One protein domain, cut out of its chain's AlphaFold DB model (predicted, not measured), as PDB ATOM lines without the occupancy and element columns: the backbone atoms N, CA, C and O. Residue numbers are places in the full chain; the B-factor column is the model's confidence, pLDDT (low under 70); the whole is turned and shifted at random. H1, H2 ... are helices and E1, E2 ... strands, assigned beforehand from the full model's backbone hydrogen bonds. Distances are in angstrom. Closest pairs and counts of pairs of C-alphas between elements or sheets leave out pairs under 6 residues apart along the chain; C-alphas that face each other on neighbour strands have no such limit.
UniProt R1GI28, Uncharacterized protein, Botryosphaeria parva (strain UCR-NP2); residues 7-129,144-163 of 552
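AT A GLANCE: This is residues 7 to 129 and 144 to 163 of the 552 residues of an uncharacterized protein of Botryosphaeria parva (strain UCR-NP2) (UniProt R1GI28). A small head, in which H1, H2 and the early part of H3 sit about a two-stranded sheet of E1 and E2, stands at one end of a long helical arm made by H3 and then H4, placed end to end. Toward the far end H5 folds back along one side of H4 and H7 runs along another, while residues 121 to 129, of which 126 to 129 belong to H6, stick out. The printed part has 143 residues, with seven named helices and two named strands in the order E1, H1, E2, H2, H3, H4, H5, H6, H7; the sheet has the order E1, E2 and is parallel, and the class is mostly helix. The whole is extended, with a radius of gyration of the C-alphas of 23.9 A, and elongated, spanning 68 by 37 by 35 A.

IN THESE COORDINATES: E1, residues 7 to 11, begins at C-alpha 7 at (-33.111, -18.717, -32.921) and is 12.9 A long from first to last C-alpha. E2 is residues 35 to 40 and measures 16.6 A. H1, residues 17 to 25, lies between these strands in the chain and measures 12.1 A. H2 is residues 42 to 52, 15.4 A long. H3 is residues 62 to 79, 25.5 A long. H4, residues 81 to 100, is the longest helix at 28.3 A and ends at C-alpha 100 at (-12.527, -71.861, -46.302). H5 is residues 108 to 118, 14.9 A long, and H6 is residues 126 to 129, 5.2 A long. H7, residues 147 to 162, measures 22.9 A and ends at C-alpha 162 at (-26.633, -48.501, -60.781).

HOW THE PARTS SIT: E1 and E2 are parallel neighbours, with 28 degrees between their directions. The C-alphas of residues 9 and 38 face each other at 4.9 A; N 11 and O 39, 2.8 A apart, and N 37 and O 7, also 2.8 A apart, are within hydrogen-bond range. E1, H1 and E2 form a strand-helix-strand unit, two parallel neighbour strands with a helix between them in the chain, and its crossover is right-handed. The closest C-alphas of E1 and H1 are those of Leu 9 and Ala 24, 7.1 A apart. H3 touches H1 with residues 66 to 73 alone, closest at the C-alphas of Lys 17 and Leu 69, 5.1 A apart; they run opposite ways at a steep tilt of 48 degrees. H3 touches H2 with residues 64 to 68 alone, closest at the C-alphas of Ile 48 and Trp 68, 5.9 A apart, and they stand about perpendicular at 88 degrees. H1 and H2 are apart. H3 and H4 meet only through their link, which is tight, with one residue between them. H4 and H7 touch, closest at the C-alphas of Cys 92 and Ile 149, 5.9 A apart, and run opposite ways at a shallow tilt of 15 degrees. H4 and H5 form a helical hairpin, opposite ways at a shallow tilt of 9 degrees; H4 touches H5 with residues 93 to 98 alone, and the closest C-alphas, those of Ala 97 and Cys 114, are 5.4 A apart. H5 and H7 are apart, and H6 touches no helix. Each O i to N i+4 pair is within hydrogen-bond range in H1, H2, H3, H4, H5 and H7; H6 is too short for such a pair.

THE WHOLE: The two C-alphas farthest apart are those of Gly 57 and Asp 107, at 71.6 A. Residues 130 to 143 are not printed, and C-alphas 129 and 144 are 29.6 A apart across this cut, which lies in the link from H6 to H7. Of the links that are printed whole, none is long. The mean pLDDT of the printed part is 83.3; residues under 70 are 28 to 31, 56 to 57, 120 to 124, 126, 128 to 129 and 144.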
ATOM      1  N   GLY A   7     -34.330 -17.934 -32.759       82.38
ATOM      2  CA  GLY A   7     -33.111 -18.717 -32.921       82.38
ATOM      3  C   GLY A   7     -32.618 -18.617 -34.361       82.38
ATOM      4  O   GLY A   7     -33.405 -18.799 -35.285       82.38
ATOM      5  N   ALA A   8     -31.344 -18.302 -34.560       87.50
ATOM      6  CA  ALA A   8     -30.729 -18.295 -35.881       87.50
ATOM      7  C   ALA A   8     -30.074 -19.658 -36.139       87.50
ATOM      8  O   ALA A   8     -29.183 -20.046 -35.389       87.50
ATOM      9  N   LEU A   9     -30.505 -20.369 -37.183       88.94
ATOM     10  CA  LEU A   9     -29.839 -21.581 -37.661       88.94
ATOM     11  C   LEU A   9     -29.062 -21.261 -38.929       88.94
ATOM     12  O   LEU A   9     -29.638 -20.816 -39.921       88.94
ATOM     13  N   THR A  10     -27.755 -21.478 -38.897       90.31
ATOM     14  CA  THR A  10     -26.884 -21.279 -40.054       90.31
ATOM     15  C   THR A  10     -26.879 -22.518 -40.941       90.31
ATOM     16  O   THR A  10     -26.770 -23.634 -40.435       90.31
ATOM     17  N   LEU A  11     -26.976 -22.304 -42.251       89.81
ATOM     18  CA  LEU A  11     -26.947 -23.348 -43.266       89.81
ATOM     19  C   LEU A  11     -25.585 -23.377 -43.964       89.81
ATOM     20  O   LEU A  11     -25.113 -22.337 -44.431       89.81
ATOM     21  N   GLY A  12     -24.986 -24.564 -44.057       86.31
ATOM     22  CA  GLY A  12     -23.737 -24.822 -44.782       86.31
ATOM     23  C   GLY A  12     -23.927 -25.802 -45.942       86.31
ATOM     24  O   GLY A  12     -24.853 -26.608 -45.932       86.31
ATOM     25  N   LEU A  13     -23.052 -25.749 -46.951       81.25
ATOM     26  CA  LEU A  13     -23.053 -26.730 -48.047       81.25
ATOM     27  C   LEU A  13     -22.753 -28.138 -47.507       81.25
ATOM     28  O   LEU A  13     -21.876 -28.296 -46.662       81.25
ATOM     29  N   GLY A  14     -23.478 -29.149 -47.995       76.75
ATOM     30  CA  GLY A  14     -23.330 -30.538 -47.537       76.75
ATOM     31  C   GLY A  14     -23.921 -30.825 -46.151       76.75
ATOM     32  O   GLY A  14     -23.727 -31.914 -45.618       76.75
ATOM     33  N   GLN A  15     -24.644 -29.877 -45.548       85.88
ATOM     34  CA  GLN A  15     -25.300 -30.093 -44.263       85.88
ATOM     35  C   GLN A  15     -26.482 -31.064 -44.397       85.88
ATOM     36  O   GLN A  15     -27.360 -30.882 -45.241       85.88
ATOM     37  N   SER A  16     -26.517 -32.081 -43.533       87.81
ATOM     38  CA  SER A  16     -27.611 -33.050 -43.472       87.81
ATOM     39  C   SER A  16     -28.798 -32.528 -42.661       87.81
ATOM     40  O   SER A  16     -28.662 -31.668 -41.783       87.81
ATOM     41  N   LYS A  17     -29.976 -33.111 -42.914       91.31
ATOM     42  CA  LYS A  17     -31.192 -32.878 -42.129       91.31
ATOM     43  C   LYS A  17     -30.922 -33.089 -40.643       91.31
ATOM     44  O   LYS A  17     -31.295 -32.236 -39.844       91.31
ATOM     45  N   ASP A  18     -30.314 -34.213 -40.275       88.06
ATOM     46  CA  ASP A  18     -30.166 -34.612 -38.874       88.06
ATOM     47  C   ASP A  18     -29.283 -33.638 -38.103       88.06
ATOM     48  O   ASP A  18     -29.658 -33.222 -37.011       88.06
ATOM     49  N   HIS A  19     -28.201 -33.153 -38.714       86.56
ATOM     50  CA  HIS A  19     -27.371 -32.118 -38.106       86.56
ATOM     51  C   HIS A  19     -28.170 -30.820 -37.880       86.56
ATOM     52  O   HIS A  19     -28.135 -30.241 -36.794       86.56
ATOM     53  N   THR A  20     -28.949 -30.360 -38.866       88.50
ATOM     54  CA  THR A  20     -29.788 -29.161 -38.687       88.50
ATOM     55  C   THR A  20     -30.886 -29.366 -37.640       88.50
ATOM     56  O   THR A  20     -31.165 -28.453 -36.863       88.50
ATOM     57  N   VAL A  21     -31.497 -30.552 -37.586       86.81
ATOM     58  CA  VAL A  21     -32.518 -30.898 -36.586       86.81
ATOM     59  C   VAL A  21     -31.908 -30.946 -35.190       86.81
ATOM     60  O   VAL A  21     -32.460 -30.334 -34.283       86.81
ATOM     61  N   GLN A  22     -30.749 -31.577 -35.010       85.69
ATOM     62  CA  GLN A  22     -30.032 -31.600 -33.735       85.69
ATOM     63  C   GLN A  22     -29.672 -30.182 -33.273       85.69
ATOM     64  O   GLN A  22     -29.930 -29.819 -32.124       85.69
ATOM     65  N   ALA A  23     -29.158 -29.341 -34.176       85.81
ATOM     66  CA  ALA A  23     -28.881 -27.936 -33.882       85.81
ATOM     67  C   ALA A  23     -30.151 -27.173 -33.469       85.81
ATOM     68  O   ALA A  23     -30.120 -26.378 -32.527       85.81
ATOM     69  N   ALA A  24     -31.284 -27.444 -34.125       84.44
ATOM     70  CA  ALA A  24     -32.572 -26.886 -33.740       84.44
ATOM     71  C   ALA A  24     -33.011 -27.388 -32.355       84.44
ATOM     72  O   ALA A  24     -33.368 -26.579 -31.508       84.44
ATOM     73  N   MET A  25     -32.937 -28.691 -32.082       81.31
ATOM     74  CA  MET A  25     -33.375 -29.295 -30.816       81.31
ATOM     75  C   MET A  25     -32.579 -28.802 -29.602       81.31
ATOM     76  O   MET A  25     -33.135 -28.693 -28.509       81.31
ATOM     77  N   ARG A  26     -31.309 -28.418 -29.786       82.00
ATOM     78  CA  ARG A  26     -30.505 -27.757 -28.741       82.00
ATOM     79  C   ARG A  26     -31.078 -26.387 -28.329       82.00
ATOM     80  O   ARG A  26     -30.823 -25.917 -27.216       82.00
ATOM     81  N   LEU A  27     -31.884 -25.737 -29.176       78.19
ATOM     82  CA  LEU A  27     -32.567 -24.484 -28.846       78.19
ATOM     83  C   LEU A  27     -33.813 -24.755 -27.983       78.19
ATOM     84  O   LEU A  27     -34.838 -25.267 -28.431       78.19
ATOM     85  N   ARG A  28     -33.747 -24.349 -26.711       66.50
ATOM     86  CA  ARG A  28     -34.847 -24.518 -25.746       66.50
ATOM     87  C   ARG A  28     -36.046 -23.618 -26.082       66.50
ATOM     88  O   ARG A  28     -35.865 -22.436 -26.358       66.50
ATOM     89  N   GLN A  29     -37.266 -24.141 -25.909       67.12
ATOM     90  CA  GLN A  29     -38.556 -23.445 -26.124       67.12
ATOM     91  C   GLN A  29     -38.926 -23.146 -27.590       67.12
ATOM     92  O   GLN A  29     -39.789 -22.299 -27.857       67.12
ATOM     93  N   LEU A  30     -38.328 -23.858 -28.550       64.75
ATOM     94  CA  LEU A  30     -38.862 -23.908 -29.911       64.75
ATOM     95  C   LEU A  30     -40.297 -24.469 -29.921       64.75
ATOM     96  O   LEU A  30     -40.672 -25.250 -29.050       64.75
ATOM     97  N   ALA A  31     -41.110 -24.018 -30.881       61.31
ATOM     98  CA  ALA A  31     -42.527 -24.366 -31.073       61.31
ATOM     99  C   ALA A  31     -43.532 -23.861 -30.011       61.31
ATOM    100  O   ALA A  31     -44.733 -23.889 -30.270       61.31
ATOM    101  N   THR A  32     -43.085 -23.341 -28.859       70.88
ATOM    102  CA  THR A  32     -43.979 -22.767 -27.826       70.88
ATOM    103  C   THR A  32     -44.009 -21.242 -27.864       70.88
ATOM    104  O   THR A  32     -45.063 -20.652 -28.085       70.88
ATOM    105  N   THR A  33     -42.860 -20.587 -27.675       70.56
ATOM    106  CA  THR A  33     -42.769 -19.115 -27.702       70.56
ATOM    107  C   THR A  33     -41.719 -18.589 -28.677       70.56
ATOM    108  O   THR A  33     -41.819 -17.445 -29.117       70.56
ATOM    109  N   GLN A  34     -40.728 -19.409 -29.044       76.62
ATOM    110  CA  GLN A  34     -39.626 -19.014 -29.922       76.62
ATOM    111  C   GLN A  34     -39.781 -19.605 -31.331       76.62
ATOM    112  O   GLN A  34     -40.317 -20.699 -31.516       76.62
ATOM    113  N   SER A  35     -39.276 -18.878 -32.330       81.25
ATOM    114  CA  SER A  35     -39.262 -19.288 -33.743       81.25
ATOM    115  C   SER A  35     -37.836 -19.363 -34.280       81.25
ATOM    116  O   SER A  35     -36.970 -18.625 -33.808       81.25
ATOM    117  N   VAL A  36     -37.607 -20.160 -35.319       86.06
ATOM    118  CA  VAL A  36     -36.312 -20.238 -36.011       86.06
ATOM    119  C   VAL A  36     -36.267 -19.291 -37.213       86.06
ATOM    120  O   VAL A  36     -37.283 -19.039 -37.858       86.06
ATOM    121  N   VAL A  37     -35.080 -18.770 -37.516       88.81
ATOM    122  CA  VAL A  37     -34.740 -18.109 -38.778       88.81
ATOM    123  C   VAL A  37     -33.514 -18.796 -39.363       88.81
ATOM    124  O   VAL A  37     -32.501 -18.936 -38.679       88.81
ATOM    125  N   PHE A  38     -33.595 -19.197 -40.628       89.06
ATOM    126  CA  PHE A  38     -32.460 -19.759 -41.348       89.06
ATOM    127  C   PHE A  38     -31.566 -18.651 -41.913       89.06
ATOM    128  O   PHE A  38     -32.054 -17.685 -42.501       89.06
ATOM    129  N   PHE A  39     -30.256 -18.810 -41.754       89.62
ATOM    130  CA  PHE A  39     -29.225 -17.946 -42.317       89.62
ATOM    131  C   PHE A  39     -28.362 -18.760 -43.276       89.62
ATOM    132  O   PHE A  39     -27.632 -19.648 -42.853       89.62
ATOM    133  N   SER A  40     -28.437 -18.453 -44.566       88.25
ATOM    134  CA  SER A  40     -27.646 -19.106 -45.614       88.25
ATOM    135  C   SER A  40     -26.610 -18.149 -46.194       88.25
ATOM    136  O   SER A  40     -26.896 -16.962 -46.371       88.25
ATOM    137  N   THR A  41     -25.441 -18.665 -46.572       86.81
ATOM    138  CA  THR A  41     -24.507 -17.928 -47.434       86.81
ATOM    139  C   THR A  41     -25.063 -17.822 -48.868       86.81
ATOM    140  O   THR A  41     -26.003 -18.551 -49.212       86.81
ATOM    141  N   PRO A  42     -24.535 -16.924 -49.723       84.50
ATOM    142  CA  PRO A  42     -24.980 -16.801 -51.114       84.50
ATOM    143  C   PRO A  42     -24.896 -18.113 -51.906       84.50
ATOM    144  O   PRO A  42     -25.759 -18.386 -52.737       84.50
ATOM    145  N   GLU A  43     -23.901 -18.951 -51.614       86.12
ATOM    146  CA  GLU A  43     -23.683 -20.242 -52.271       86.12
ATOM    147  C   GLU A  43     -24.799 -21.236 -51.925       86.12
ATOM    148  O   GLU A  43     -25.375 -21.866 -52.812       86.12
ATOM    149  N   VAL A  44     -25.168 -21.329 -50.641       88.00
ATOM    150  CA  VAL A  44     -26.289 -22.167 -50.184       88.00
ATOM    151  C   VAL A  44     -27.615 -21.634 -50.726       88.00
ATOM    152  O   VAL A  44     -28.454 -22.410 -51.177       88.00
ATOM    153  N   HIS A  45     -27.796 -20.311 -50.747       88.06
ATOM    154  CA  HIS A  45     -28.987 -19.686 -51.320       88.06
ATOM    155  C   HIS A  45     -29.173 -20.065 -52.795       88.06
ATOM    156  O   HIS A  45     -30.271 -20.444 -53.199       88.06
ATOM    157  N   GLN A  46     -28.096 -20.019 -53.585       87.44
ATOM    158  CA  GLN A  46     -28.126 -20.436 -54.985       87.44
ATOM    159  C   GLN A  46     -28.412 -21.936 -55.125       87.44
ATOM    160  O   GLN A  46     -29.256 -22.312 -55.932       87.44
ATOM    161  N   SER A  47     -27.798 -22.785 -54.292       87.75
ATOM    162  CA  SER A  47     -28.050 -24.233 -54.291       87.75
ATOM    163  C   SER A  47     -29.522 -24.577 -54.027       87.75
ATOM    164  O   SER A  47     -30.096 -25.416 -54.725       87.75
ATOM    165  N   ILE A  48     -30.167 -23.891 -53.073       89.25
ATOM    166  CA  ILE A  48     -31.602 -24.061 -52.796       89.25
ATOM    167  C   ILE A  48     -32.431 -23.660 -54.025       89.25
ATOM    168  O   ILE A  48     -33.342 -24.391 -54.421       89.25
ATOM    169  N   LEU A  49     -32.119 -22.521 -54.653       88.06
ATOM    170  CA  LEU A  49     -32.833 -22.052 -55.845       88.06
ATOM    171  C   LEU A  49     -32.695 -23.024 -57.022       88.06
ATOM    172  O   LEU A  49     -33.700 -23.337 -57.666       88.06
ATOM    173  N   ASP A  50     -31.482 -23.517 -57.271       87.19
ATOM    174  CA  ASP A  50     -31.180 -24.439 -58.366       87.19
ATOM    175  C   ASP A  50     -31.944 -25.756 -58.193       87.19
ATOM    176  O   ASP A  50     -32.626 -26.207 -59.115       87.19
ATOM    177  N   GLN A  51     -31.926 -26.331 -56.988       85.88
ATOM    178  CA  GLN A  51     -32.629 -27.582 -56.703       85.88
ATOM    179  C   GLN A  51     -34.152 -27.435 -56.822       85.88
ATOM    180  O   GLN A  51     -34.852 -28.328 -57.306       85.88
ATOM    181  N   ARG A  52     -34.693 -26.290 -56.395       85.88
ATOM    182  CA  ARG A  52     -36.133 -26.005 -56.454       85.88
ATOM    183  C   ARG A  52     -36.582 -25.470 -57.818       85.88
ATOM    184  O   ARG A  52     -37.778 -25.264 -58.015       85.88
ATOM    185  N   ASN A  53     -35.660 -25.287 -58.772       81.88
ATOM    186  CA  ASN A  53     -35.895 -24.649 -60.074       81.88
ATOM    187  C   ASN A  53     -36.569 -23.267 -59.953       81.88
ATOM    188  O   ASN A  53     -37.420 -22.880 -60.762       81.88
ATOM    189  N   LEU A  54     -36.207 -22.523 -58.909       81.56
ATOM    190  CA  LEU A  54     -36.762 -21.213 -58.610       81.56
ATOM    191  C   LEU A  54     -35.958 -20.111 -59.304       81.56
ATOM    192  O   LEU A  54     -34.748 -20.203 -59.496       81.56
ATOM    193  N   ARG A  55     -36.639 -19.030 -59.699       78.12
ATOM    194  CA  ARG A  55     -35.957 -17.892 -60.328       78.12
ATOM    195  C   ARG A  55     -35.126 -17.129 -59.288       78.12
ATOM    196  O   ARG A  55     -35.607 -16.957 -58.160       78.12
ATOM    197  N   PRO A  56     -33.959 -16.583 -59.680       68.44
ATOM    198  CA  PRO A  56     -33.188 -15.676 -58.835       68.44
ATOM    199  C   PRO A  56     -34.065 -14.493 -58.404       68.44
ATOM    200  O   PRO A  56     -34.591 -13.771 -59.254       68.44
ATOM    201  N   GLY A  57     -34.272 -14.325 -57.095       68.56
ATOM    202  CA  GLY A  57     -35.114 -13.265 -56.520       68.56
ATOM    203  C   GLY A  57     -36.542 -13.671 -56.134       68.56
ATOM    204  O   GLY A  57     -37.332 -12.809 -55.750       68.56
ATOM    205  N   SER A  58     -36.892 -14.955 -56.219       75.00
ATOM    206  CA  SER A  58     -38.105 -15.477 -55.575       75.00
ATOM    207  C   SER A  58     -37.945 -15.526 -54.048       75.00
ATOM    208  O   SER A  58     -36.840 -15.678 -53.529       75.00
ATOM    209  N   SER A  59     -39.047 -15.352 -53.312       76.94
ATOM    210  CA  SER A  59     -39.039 -15.482 -51.854       76.94
ATOM    211  C   SER A  59     -38.917 -16.958 -51.479       76.94
ATOM    212  O   SER A  59     -39.841 -17.722 -51.750       76.94
ATOM    213  N   LEU A  60     -37.798 -17.336 -50.862       82.31
ATOM    214  CA  LEU A  60     -37.629 -18.657 -50.262       82.31
ATOM    215  C   LEU A  60     -38.467 -18.767 -48.991       82.31
ATOM    216  O   LEU A  60     -38.462 -17.851 -48.164       82.31
ATOM    217  N   ASP A  61     -39.139 -19.903 -48.830       86.44
ATOM    218  CA  ASP A  61     -39.806 -20.260 -47.584       86.44
ATOM    219  C   ASP A  61     -39.035 -21.362 -46.839       86.44
ATOM    220  O   ASP A  61     -38.178 -22.056 -47.391       86.44
ATOM    221  N   SER A  62     -39.365 -21.552 -45.563       87.94
ATOM    222  CA  SER A  62     -38.816 -22.613 -44.713       87.94
ATOM    223  C   SER A  62     -39.043 -24.001 -45.318       87.94
ATOM    224  O   SER A  62     -38.210 -24.888 -45.154       87.94
ATOM    225  N   TYR A  63     -40.142 -24.187 -46.058       89.38
ATOM    226  CA  TYR A  63     -40.420 -25.424 -46.785       89.38
ATOM    227  C   TYR A  63     -39.341 -25.747 -47.830       89.38
ATOM    228  O   TYR A  63     -38.888 -26.887 -47.914       89.38
ATOM    229  N   ASP A  64     -38.878 -24.746 -48.587       89.69
ATOM    230  CA  ASP A  64     -37.851 -24.946 -49.614       89.69
ATOM    231  C   ASP A  64     -36.506 -25.341 -48.995       89.69
ATOM    232  O   ASP A  64     -35.808 -26.195 -49.539       89.69
ATOM    233  N   VAL A  65     -36.184 -24.784 -47.823       90.19
ATOM    234  CA  VAL A  65     -34.994 -25.148 -47.040       90.19
ATOM    235  C   VAL A  65     -35.065 -26.600 -46.568       90.19
ATOM    236  O   VAL A  65     -34.089 -27.332 -46.701       90.19
ATOM    237  N   VAL A  66     -36.212 -27.047 -46.047       91.00
ATOM    238  CA  VAL A  66     -36.381 -28.434 -45.577       91.00
ATOM    239  C   VAL A  66     -36.294 -29.425 -46.739       91.00
ATOM    240  O   VAL A  66     -35.613 -30.442 -46.620       91.00
ATOM    241  N   CYS A  67     -36.915 -29.122 -47.884       90.94
ATOM    242  CA  CYS A  67     -36.764 -29.938 -49.090       90.94
ATOM    243  C   CYS A  67     -35.306 -30.006 -49.560       90.94
ATOM    244  O   CYS A  67     -34.844 -31.068 -49.975       90.94
ATOM    245  N   TRP A  68     -34.582 -28.888 -49.494       92.94
ATOM    246  CA  TRP A  68     -33.160 -28.854 -49.817       92.94
ATOM    247  C   TRP A  68     -32.343 -29.736 -48.864       92.94
ATOM    248  O   TRP A  68     -31.622 -30.604 -49.339       92.94
ATOM    249  N   LEU A  69     -32.530 -29.619 -47.545       92.25
ATOM    250  CA  LEU A  69     -31.833 -30.447 -46.547       92.25
ATOM    251  C   LEU A  69     -32.075 -31.952 -46.735       92.25
ATOM    252  O   LEU A  69     -31.153 -32.754 -46.590       92.25
ATOM    253  N   LEU A  70     -33.310 -32.343 -47.061       92.56
ATOM    254  CA  LEU A  70     -33.650 -33.740 -47.341       92.56
ATOM    255  C   LEU A  70     -32.883 -34.267 -48.554       92.56
ATOM    256  O   LEU A  70     -32.261 -35.321 -48.473       92.56
ATOM    257  N   GLU A  71     -32.856 -33.504 -49.642       90.94
ATOM    258  CA  GLU A  71     -32.122 -33.889 -50.846       90.94
ATOM    259  C   GLU A  71     -30.608 -33.903 -50.621       90.94
ATOM    260  O   GLU A  71     -29.934 -34.813 -51.085       90.94
ATOM    261  N   GLN A  72     -30.056 -32.938 -49.872       88.62
ATOM    262  CA  GLN A  72     -28.638 -32.959 -49.491       88.62
ATOM    263  C   GLN A  72     -28.298 -34.216 -48.687       88.62
ATOM    264  O   GLN A  72     -27.243 -34.810 -48.893       88.62
ATOM    265  N   THR A  73     -29.212 -34.664 -47.824       90.31
ATOM    266  CA  THR A  73     -29.055 -35.912 -47.068       90.31
ATOM    267  C   THR A  73     -29.087 -37.127 -47.995       90.31
ATOM    268  O   THR A  73     -28.200 -37.972 -47.910       90.31
ATOM    269  N   CYS A  74     -30.046 -37.197 -48.924       89.88
ATOM    270  CA  CYS A  74     -30.105 -38.261 -49.931       89.88
ATOM    271  C   CYS A  74     -28.834 -38.298 -50.788       89.88
ATOM    272  O   CYS A  74     -28.222 -39.353 -50.925       89.88
ATOM    273  N   ASN A  75     -28.388 -37.144 -51.286       85.50
ATOM    274  CA  ASN A  75     -27.155 -37.013 -52.060       85.50
ATOM    275  C   ASN A  75     -25.929 -37.458 -51.256       85.50
ATOM    276  O   ASN A  75     -25.075 -38.160 -51.791       85.50
ATOM    277  N   GLY A  76     -25.845 -37.091 -49.973       83.56
ATOM    278  CA  GLY A  76     -24.783 -37.553 -49.079       83.56
ATOM    279  C   GLY A  76     -24.789 -39.075 -48.910       83.56
ATOM    280  O   GLY A  76     -23.754 -39.718 -49.052       83.56
ATOM    281  N   ILE A  77     -25.963 -39.680 -48.700       85.00
ATOM    282  CA  ILE A  77     -26.112 -41.142 -48.596       85.00
ATOM    283  C   ILE A  77     -25.718 -41.834 -49.910       85.00
ATOM    284  O   ILE A  77     -25.022 -42.851 -49.893       85.00
ATOM    285  N   GLU A  78     -26.119 -41.286 -51.058       84.44
ATOM    286  CA  GLU A  78     -25.718 -41.805 -52.367       84.44
ATOM    287  C   GLU A  78     -24.202 -41.701 -52.575       84.44
ATOM    288  O   GLU A  78     -23.580 -42.645 -53.065       84.44
ATOM    289  N   GLN A  79     -23.572 -40.603 -52.147       81.44
ATOM    290  CA  GLN A  79     -22.118 -40.423 -52.223       81.44
ATOM    291  C   GLN A  79     -21.339 -41.443 -51.382       81.44
ATOM    292  O   GLN A  79     -20.218 -41.780 -51.763       81.44
ATOM    293  N   LEU A  80     -21.935 -42.000 -50.318       82.19
ATOM    294  CA  LEU A  80     -21.362 -43.078 -49.497       82.19
ATOM    295  C   LEU A  80     -21.499 -44.475 -50.132       82.19
ATOM    296  O   LEU A  80     -20.929 -45.456 -49.647       82.19
ATOM    297  N   GLN A  81     -22.223 -44.617 -51.244       82.88
ATOM    298  CA  GLN A  81     -22.433 -45.907 -51.905       82.88
ATOM    299  C   GLN A  81     -21.135 -46.628 -52.345       82.88
ATOM    300  O   GLN A  81     -21.076 -47.861 -52.227       82.88
ATOM    301  N   PRO A  82     -20.077 -45.946 -52.836       82.56
ATOM    302  CA  PRO A  82     -18.781 -46.570 -53.100       82.56
ATOM    303  C   PRO A  82     -18.126 -47.142 -51.838       82.56
ATOM    304  O   PRO A  82     -17.564 -48.242 -51.895       82.56
ATOM    305  N   LEU A  83     -18.244 -46.438 -50.707       80.75
ATOM    306  CA  LEU A  83     -17.745 -46.890 -49.412       80.75
ATOM    307  C   LEU A  83     -18.510 -48.136 -48.955       80.75
ATOM    308  O   LEU A  83     -17.887 -49.174 -48.722       80.75
ATOM    309  N   TYR A  84     -19.844 -48.091 -48.972       84.62
ATOM    310  CA  TYR A  84     -20.697 -49.248 -48.677       84.62
ATOM    311  C   TYR A  84     -20.341 -50.466 -49.547       84.62
ATOM    312  O   TYR A  84     -20.251 -51.594 -49.060       84.62
ATOM    313  N   TYR A  85     -20.072 -50.260 -50.843       85.94
ATOM    314  CA  TYR A  85     -19.614 -51.336 -51.724       85.94
ATOM    315  C   TYR A  85     -18.261 -51.909 -51.290       85.94
ATOM    316  O   TYR A  85     -18.090 -53.128 -51.296       85.94
ATOM    317  N   SER A  86     -17.293 -51.053 -50.955       82.12
ATOM    318  CA  SER A  86     -15.958 -51.491 -50.543       82.12
ATOM    319  C   SER A  86     -15.997 -52.299 -49.242       82.12
ATOM    320  O   SER A  86     -15.449 -53.401 -49.206       82.12
ATOM    321  N   GLN A  87     -16.748 -51.826 -48.242       85.00
ATOM    322  CA  GLN A  87     -16.966 -52.510 -46.969       85.00
ATOM    323  C   GLN A  87     -17.710 -53.836 -47.170       85.00
ATOM    324  O   GLN A  87     -17.305 -54.865 -46.637       85.00
ATOM    325  N   GLY A  88     -18.751 -53.855 -48.009       87.94
ATOM    326  CA  GLY A  88     -19.481 -55.081 -48.331       87.94
ATOM    327  C   GLY A  88     -18.638 -56.109 -49.098       87.94
ATOM    328  O   GLY A  88     -18.753 -57.314 -48.867       87.94
ATOM    329  N   ALA A  89     -17.765 -55.659 -50.003       85.75
ATOM    330  CA  ALA A  89     -16.843 -56.533 -50.725       85.75
ATOM    331  C   ALA A  89     -15.749 -57.094 -49.804       85.75
ATOM    332  O   ALA A  89     -15.355 -58.254 -49.955       85.75
ATOM    333  N   ASP A  90     -15.273 -56.291 -48.854       84.62
ATOM    334  CA  ASP A  90     -14.354 -56.728 -47.810       84.62
ATOM    335  C   ASP A  90     -15.015 -57.751 -46.873       84.62
ATOM    336  O   ASP A  90     -14.488 -58.847 -46.703       84.62
ATOM    337  N   PHE A  91     -16.227 -57.480 -46.380       87.69
ATOM    338  CA  PHE A  91     -17.016 -58.432 -45.594       87.69
ATOM    339  C   PHE A  91     -17.178 -59.784 -46.308       87.69
ATOM    340  O   PHE A  91     -16.952 -60.832 -45.698       87.69
ATOM    341  N   CYS A  92     -17.499 -59.780 -47.612       88.94
ATOM    342  CA  CYS A  92     -17.562 -61.003 -48.422       88.94
ATOM    343  C   CYS A  92     -16.234 -61.772 -48.413       88.94
ATOM    344  O   CYS A  92     -16.229 -62.998 -48.309       88.94
ATOM    345  N   ARG A  93     -15.106 -61.063 -48.551       85.69
ATOM    346  CA  ARG A  93     -13.766 -61.663 -48.573       85.69
ATOM    347  C   ARG A  93     -13.425 -62.288 -47.225       85.69
ATOM    348  O   ARG A  93     -13.035 -63.450 -47.194       85.69
ATOM    349  N   ARG A  94     -13.633 -61.553 -46.129       87.00
ATOM    350  CA  ARG A  94     -13.363 -62.033 -44.766       87.00
ATOM    351  C   ARG A  94     -14.230 -63.237 -44.410       87.00
ATOM    352  O   ARG A  94     -13.718 -64.245 -43.937       87.00
ATOM    353  N   SER A  95     -15.523 -63.164 -44.725       88.31
ATOM    354  CA  SER A  95     -16.467 -64.260 -44.489       88.31
ATOM    355  C   SER A  95     -16.095 -65.516 -45.281       88.31
ATOM    356  O   SER A  95     -16.173 -66.622 -44.754       88.31
ATOM    357  N   GLN A  96     -15.642 -65.361 -46.530       88.06
ATOM    358  CA  GLN A  96     -15.183 -66.483 -47.348       88.06
ATOM    359  C   GLN A  96     -13.882 -67.084 -46.800       88.06
ATOM    360  O   GLN A  96     -13.783 -68.300 -46.685       88.06
ATOM    361  N   ALA A  97     -12.924 -66.251 -46.388       86.12
ATOM    362  CA  ALA A  97     -11.673 -66.709 -45.792       86.12
ATOM    363  C   ALA A  97     -11.896 -67.490 -44.485       86.12
ATOM    364  O   ALA A  97     -11.200 -68.471 -44.240       86.12
ATOM    365  N   MET A  98     -12.874 -67.091 -43.665       84.81
ATOM    366  CA  MET A  98     -13.278 -67.844 -42.470       84.81
ATOM    367  C   MET A  98     -13.985 -69.158 -42.826       84.81
ATOM    368  O   MET A  98     -13.769 -70.169 -42.164       84.81
ATOM    369  N   PHE A  99     -14.804 -69.166 -43.881       86.19
ATOM    370  CA  PHE A  99     -15.494 -70.369 -44.351       86.19
ATOM    371  C   PHE A  99     -14.528 -71.418 -44.922       86.19
ATOM    372  O   PHE A  99     -14.675 -72.605 -44.647       86.19
ATOM    373  N   ASP A 100     -13.529 -70.981 -45.691       85.81
ATOM    374  CA  ASP A 100     -12.527 -71.861 -46.302       85.81
ATOM    375  C   ASP A 100     -11.526 -72.418 -45.276       85.81
ATOM    376  O   ASP A 100     -10.893 -73.444 -45.522       85.81
ATOM    377  N   ASN A 101     -11.410 -71.772 -44.109       86.25
ATOM    378  CA  ASN A 101     -10.478 -72.125 -43.039       86.25
ATOM    379  C   ASN A 101     -11.219 -72.326 -41.705       86.25
ATOM    380  O   ASN A 101     -11.008 -71.549 -40.778       86.25
ATOM    381  N   PRO A 102     -12.087 -73.343 -41.557       85.56
ATOM    382  CA  PRO A 102     -12.965 -73.482 -40.391       85.56
ATOM    383  C   PRO A 102     -12.220 -73.692 -39.061       85.56
ATOM    384  O   PRO A 102     -12.755 -73.354 -38.007       85.56
ATOM    385  N   ASN A 103     -10.984 -74.206 -39.089       86.56
ATOM    386  CA  ASN A 103     -10.168 -74.464 -37.899       86.56
ATOM    387  C   ASN A 103      -9.039 -73.437 -37.713       86.56
ATOM    388  O   ASN A 103      -8.045 -73.742 -37.055       86.56
ATOM    389  N   PHE A 104      -9.183 -72.213 -38.229       83.69
ATOM    390  CA  PHE A 104      -8.181 -71.137 -38.110       83.69
ATOM    391  C   PHE A 104      -7.744 -70.811 -36.661       83.69
ATOM    392  O   PHE A 104      -6.685 -70.222 -36.433       83.69
ATOM    393  N   LEU A 105      -8.537 -71.193 -35.652       81.88
ATOM    394  CA  LEU A 105      -8.169 -71.065 -34.238       81.88
ATOM    395  C   LEU A 105      -7.217 -72.170 -33.757       81.88
ATOM    396  O   LEU A 105      -6.396 -71.906 -32.883       81.88
ATOM    397  N   ALA A 106      -7.292 -73.376 -34.322       87.75
ATOM    398  CA  ALA A 106      -6.528 -74.543 -33.875       87.75
ATOM    399  C   ALA A 106      -5.342 -74.885 -34.794       87.75
ATOM    400  O   ALA A 106      -4.322 -75.371 -34.313       87.75
ATOM    401  N   ASP A 107      -5.468 -74.624 -36.093       91.12
ATOM    402  CA  ASP A 107      -4.476 -74.948 -37.118       91.12
ATOM    403  C   ASP A 107      -3.716 -73.684 -37.555       91.12
ATOM    404  O   ASP A 107      -4.319 -72.677 -37.931       91.12
ATOM    405  N   VAL A 108      -2.382 -73.739 -37.481       87.06
ATOM    406  CA  VAL A 108      -1.478 -72.623 -37.797       87.06
ATOM    407  C   VAL A 108      -1.493 -72.302 -39.291       87.06
ATOM    408  O   VAL A 108      -1.515 -71.127 -39.650       87.06
ATOM    409  N   ASP A 109      -1.582 -73.312 -40.160       87.88
ATOM    410  CA  ASP A 109      -1.561 -73.103 -41.612       87.88
ATOM    411  C   ASP A 109      -2.867 -72.446 -42.091       87.88
ATOM    412  O   ASP A 109      -2.860 -71.507 -42.890       87.88
ATOM    413  N   GLN A 110      -4.005 -72.883 -41.538       86.12
ATOM    414  CA  GLN A 110      -5.315 -72.262 -41.776       86.12
ATOM    415  C   GLN A 110      -5.398 -70.847 -41.197       86.12
ATOM    416  O   GLN A 110      -6.029 -69.966 -41.786       86.12
ATOM    417  N   ARG A 111      -4.746 -70.606 -40.054       86.31
ATOM    418  CA  ARG A 111      -4.650 -69.272 -39.458       86.31
ATOM    419  C   ARG A 111      -3.875 -68.321 -40.354       86.31
ATOM    420  O   ARG A 111      -4.367 -67.230 -40.623       86.31
ATOM    421  N   ASP A 112      -2.710 -68.729 -40.839       86.75
ATOM    422  CA  ASP A 112      -1.877 -67.899 -41.707       86.75
ATOM    423  C   ASP A 112      -2.561 -67.628 -43.052       86.75
ATOM    424  O   ASP A 112      -2.527 -66.497 -43.546       86.75
ATOM    425  N   ALA A 113      -3.262 -68.619 -43.613       84.56
ATOM    426  CA  ALA A 113      -4.078 -68.442 -44.813       84.56
ATOM    427  C   ALA A 113      -5.231 -67.443 -44.597       84.56
ATOM    428  O   ALA A 113      -5.442 -66.556 -45.425       84.56
ATOM    429  N   CYS A 114      -5.937 -67.532 -43.465       85.31
ATOM    430  CA  CYS A 114      -7.013 -66.609 -43.108       85.31
ATOM    431  C   CYS A 114      -6.483 -65.188 -42.837       85.31
ATOM    432  O   CYS A 114      -6.988 -64.214 -43.397       85.31
ATOM    433  N   LEU A 115      -5.413 -65.056 -42.045       85.25
ATOM    434  CA  LEU A 115      -4.776 -63.774 -41.732       85.25
ATOM    435  C   LEU A 115      -4.242 -63.078 -42.982       85.25
ATOM    436  O   LEU A 115      -4.308 -61.855 -43.070       85.25
ATOM    437  N   LYS A 116      -3.742 -63.830 -43.965       85.31
ATOM    438  CA  LYS A 116      -3.275 -63.267 -45.234       85.31
ATOM    439  C   LYS A 116      -4.394 -62.592 -46.033       85.31
ATOM    440  O   LYS A 116      -4.130 -61.584 -46.678       85.31
ATOM    441  N   GLU A 117      -5.617 -63.117 -45.976       82.50
ATOM    442  CA  GLU A 117      -6.790 -62.517 -46.628       82.50
ATOM    443  C   GLU A 117      -7.436 -61.397 -45.793       82.50
ATOM    444  O   GLU A 117      -8.024 -60.473 -46.356       82.50
ATOM    445  N   LEU A 118      -7.321 -61.462 -44.459       82.12
ATOM    446  CA  LEU A 118      -7.820 -60.443 -43.525       82.12
ATOM    447  C   LEU A 118      -6.930 -59.193 -43.469       82.12
ATOM    448  O   LEU A 118      -7.436 -58.091 -43.262       82.12
ATOM    449  N   ARG A 119      -5.609 -59.350 -43.616       80.38
ATOM    450  CA  ARG A 119      -4.645 -58.246 -43.551       80.38
ATOM    451  C   ARG A 119      -4.803 -57.336 -44.766       80.38
ATOM    452  O   ARG A 119      -4.477 -57.716 -45.890       80.38
ATOM    453  N   GLN A 120      -5.257 -56.111 -44.527       67.62
ATOM    454  CA  GLN A 120      -5.227 -55.048 -45.524       67.62
ATOM    455  C   GLN A 120      -3.879 -54.323 -45.471       67.62
ATOM    456  O   GLN A 120      -3.247 -54.219 -44.423       67.62
ATOM    457  N   THR A 121      -3.396 -53.860 -46.621       66.44
ATOM    458  CA  THR A 121      -2.171 -53.058 -46.682       66.44
ATOM    459  C   THR A 121      -2.498 -51.622 -46.282       66.44
ATOM    460  O   THR A 121      -3.089 -50.893 -47.074       66.44
ATOM    461  N   GLU A 122      -2.116 -51.233 -45.065       60.66
ATOM    462  CA  GLU A 122      -2.365 -49.893 -44.510       60.66
ATOM    463  C   GLU A 122      -1.462 -48.824 -45.148       60.66
ATOM    464  O   GLU A 122      -1.907 -47.719 -45.445       60.66
ATOM    465  N   HIS A 123      -0.207 -49.164 -45.456       58.47
ATOM    466  CA  HIS A 123       0.749 -48.221 -46.034       58.47
ATOM    467  C   HIS A 123       0.809 -48.323 -47.559       58.47
ATOM    468  O   HIS A 123       1.235 -49.334 -48.121       58.47
ATOM    469  N   GLN A 124       0.439 -47.239 -48.237       65.06
ATOM    470  CA  GLN A 124       0.678 -47.059 -49.668       65.06
ATOM    471  C   GLN A 124       1.906 -46.169 -49.870       65.06
ATOM    472  O   GLN A 124       2.091 -45.179 -49.166       65.06
ATOM    473  N   THR A 125       2.764 -46.500 -50.835       74.81
ATOM    474  CA  THR A 125       3.899 -45.624 -51.163       74.81
ATOM    475  C   THR A 125       3.423 -44.377 -51.916       74.81
ATOM    476  O   THR A 125       2.428 -44.424 -52.641       74.81
ATOM    477  N   LEU A 126       4.171 -43.268 -51.825       69.44
ATOM    478  CA  LEU A 126       3.894 -42.042 -52.596       69.44
ATOM    479  C   LEU A 126       3.752 -42.327 -54.104       69.44
ATOM    480  O   LEU A 126       2.887 -41.766 -54.773       69.44
ATOM    481  N   GLU A 127       4.554 -43.248 -54.646       74.62
ATOM    482  CA  GLU A 127       4.434 -43.657 -56.046       74.62
ATOM    483  C   GLU A 127       3.089 -44.351 -56.329       74.62
ATOM    484  O   GLU A 127       2.483 -44.104 -57.366       74.62
ATOM    485  N   GLN A 128       2.569 -45.181 -55.422       69.62
ATOM    486  CA  GLN A 128       1.272 -45.846 -55.603       69.62
ATOM    487  C   GLN A 128       0.086 -44.873 -55.559       69.62
ATOM    488  O   GLN A 128      -0.917 -45.124 -56.236       69.62
ATOM    489  N   LEU A 129       0.213 -43.779 -54.800       64.56
ATOM    490  CA  LEU A 129      -0.825 -42.759 -54.648       64.56
ATOM    491  C   LEU A 129      -0.840 -41.761 -55.820       64.56
ATOM    492  O   LEU A 129      -1.910 -41.416 -56.319       64.56
ATOM    493  N   THR A 144     -14.198 -67.640 -55.995       69.25
ATOM    494  CA  THR A 144     -15.326 -68.565 -55.976       69.25
ATOM    495  C   THR A 144     -15.967 -68.446 -54.604       69.25
ATOM    496  O   THR A 144     -15.609 -69.155 -53.675       69.25
ATOM    497  N   PHE A 145     -16.863 -67.476 -54.456       79.88
ATOM    498  CA  PHE A 145     -17.619 -67.309 -53.226       79.88
ATOM    499  C   PHE A 145     -18.579 -68.485 -53.032       79.88
ATOM    500  O   PHE A 145     -19.168 -68.993 -53.993       79.88
ATOM    501  N   SER A 146     -18.782 -68.873 -51.775       83.62
ATOM    502  CA  SER A 146     -19.849 -69.784 -51.378       83.62
ATOM    503  C   SER A 146     -21.214 -69.245 -51.841       83.62
ATOM    504  O   SER A 146     -21.374 -68.032 -52.011       83.62
ATOM    505  N   PRO A 147     -22.233 -70.100 -52.049       82.88
ATOM    506  CA  PRO A 147     -23.499 -69.692 -52.664       82.88
ATOM    507  C   PRO A 147     -24.182 -68.487 -51.994       82.88
ATOM    508  O   PRO A 147     -24.758 -67.647 -52.684       82.88
ATOM    509  N   HIS A 148     -24.083 -68.376 -50.667       83.38
ATOM    510  CA  HIS A 148     -24.684 -67.283 -49.903       83.38
ATOM    511  C   HIS A 148     -23.909 -65.963 -50.067       83.38
ATOM    512  O   HIS A 148     -24.493 -64.931 -50.395       83.38
ATOM    513  N   ILE A 149     -22.577 -66.009 -49.953       87.56
ATOM    514  CA  ILE A 149     -21.704 -64.839 -50.142       87.56
ATOM    515  C   ILE A 149     -21.728 -64.382 -51.610       87.56
ATOM    516  O   ILE A 149     -21.746 -63.186 -51.901       87.56
ATOM    517  N   ALA A 150     -21.811 -65.321 -52.555       87.06
ATOM    518  CA  ALA A 150     -21.935 -65.039 -53.980       87.06
ATOM    519  C   ALA A 150     -23.228 -64.277 -54.309       87.06
ATOM    520  O   ALA A 150     -23.206 -63.371 -55.148       87.06
ATOM    521  N   ALA A 151     -24.344 -64.617 -53.654       89.12
ATOM    522  CA  ALA A 151     -25.608 -63.901 -53.808       89.12
ATOM    523  C   ALA A 151     -25.491 -62.452 -53.308       89.12
ATOM    524  O   ALA A 151     -25.808 -61.524 -54.053       89.12
ATOM    525  N   PHE A 152     -24.927 -62.250 -52.112       89.06
ATOM    526  CA  PHE A 152     -24.705 -60.912 -51.555       89.06
ATOM    527  C   PHE A 152     -23.743 -60.074 -52.418       89.06
ATOM    528  O   PHE A 152     -24.040 -58.935 -52.779       89.06
ATOM    529  N   MET A 153     -22.632 -60.660 -52.876       87.75
ATOM    530  CA  MET A 153     -21.682 -59.996 -53.776       87.75
ATOM    531  C   MET A 153     -22.308 -59.659 -55.140       87.75
ATOM    532  O   MET A 153     -21.980 -58.641 -55.759       87.75
ATOM    533  N   LYS A 154     -23.233 -60.485 -55.641       88.62
ATOM    534  CA  LYS A 154     -23.997 -60.189 -56.861       88.62
ATOM    535  C   LYS A 154     -24.903 -58.973 -56.664       88.62
ATOM    536  O   LYS A 154     -24.949 -58.120 -57.556       88.62
ATOM    537  N   ASP A 155     -25.555 -58.853 -55.512       89.12
ATOM    538  CA  ASP A 155     -26.377 -57.692 -55.166       89.12
ATOM    539  C   ASP A 155     -25.542 -56.415 -55.005       89.12
ATOM    540  O   ASP A 155     -25.902 -55.380 -55.573       89.12
ATOM    541  N   LEU A 156     -24.381 -56.489 -54.344       87.75
ATOM    542  CA  LEU A 156     -23.427 -55.375 -54.251       87.75
ATOM    543  C   LEU A 156     -22.961 -54.911 -55.636       87.75
ATOM    544  O   LEU A 156     -22.950 -53.717 -55.936       87.75
ATOM    545  N   ASN A 157     -22.630 -55.850 -56.526       86.56
ATOM    546  CA  ASN A 157     -22.239 -55.528 -57.898       86.56
ATOM    547  C   ASN A 157     -23.394 -54.954 -58.731       86.56
ATOM    548  O   ASN A 157     -23.145 -54.143 -59.623       86.56
ATOM    549  N   ARG A 158     -24.649 -55.348 -58.464       87.69
ATOM    550  CA  ARG A 158     -25.832 -54.726 -59.080       87.69
ATOM    551  C   ARG A 158     -25.966 -53.272 -58.630       87.69
ATOM    552  O   ARG A 158     -26.084 -52.406 -59.490       87.69
ATOM    553  N   ARG A 159     -25.878 -53.000 -57.322       84.25
ATOM    554  CA  ARG A 159     -25.940 -51.635 -56.767       84.25
ATOM    555  C   ARG A 159     -24.806 -50.761 -57.306       84.25
ATOM    556  O   ARG A 159     -25.063 -49.668 -57.789       84.25
ATOM    557  N   ARG A 160     -23.572 -51.275 -57.358       82.12
ATOM    558  CA  ARG A 160     -22.421 -50.568 -57.950       82.12
ATOM    559  C   ARG A 160     -22.632 -50.175 -59.415       82.12
ATOM    560  O   ARG A 160     -22.160 -49.127 -59.828       82.12
ATOM    561  N   LYS A 161     -23.300 -51.014 -60.213       80.94
ATOM    562  CA  LYS A 161     -23.600 -50.704 -61.625       80.94
ATOM    563  C   LYS A 161     -24.696 -49.649 -61.788       80.94
ATOM    564  O   LYS A 161     -24.727 -49.002 -62.826       80.94
ATOM    565  N   GLY A 162     -25.595 -49.532 -60.811       77.19
ATOM    566  CA  GLY A 162     -26.633 -48.501 -60.781       77.19
ATOM    567  C   GLY A 162     -26.130 -47.141 -60.295       77.19
ATOM    568  O   GLY A 162     -26.816 -46.150 -60.500       77.19
ATOM    569  N   PHE A 163     -24.944 -47.091 -59.685       78.75
ATOM    570  CA  PHE A 163     -24.334 -45.855 -59.214       78.75
ATOM    571  C   PHE A 163     -23.892 -44.974 -60.389       78.75
ATOM    572  O   PHE A 163     -23.140 -45.427 -61.259       78.75
TER     573      PHE A 163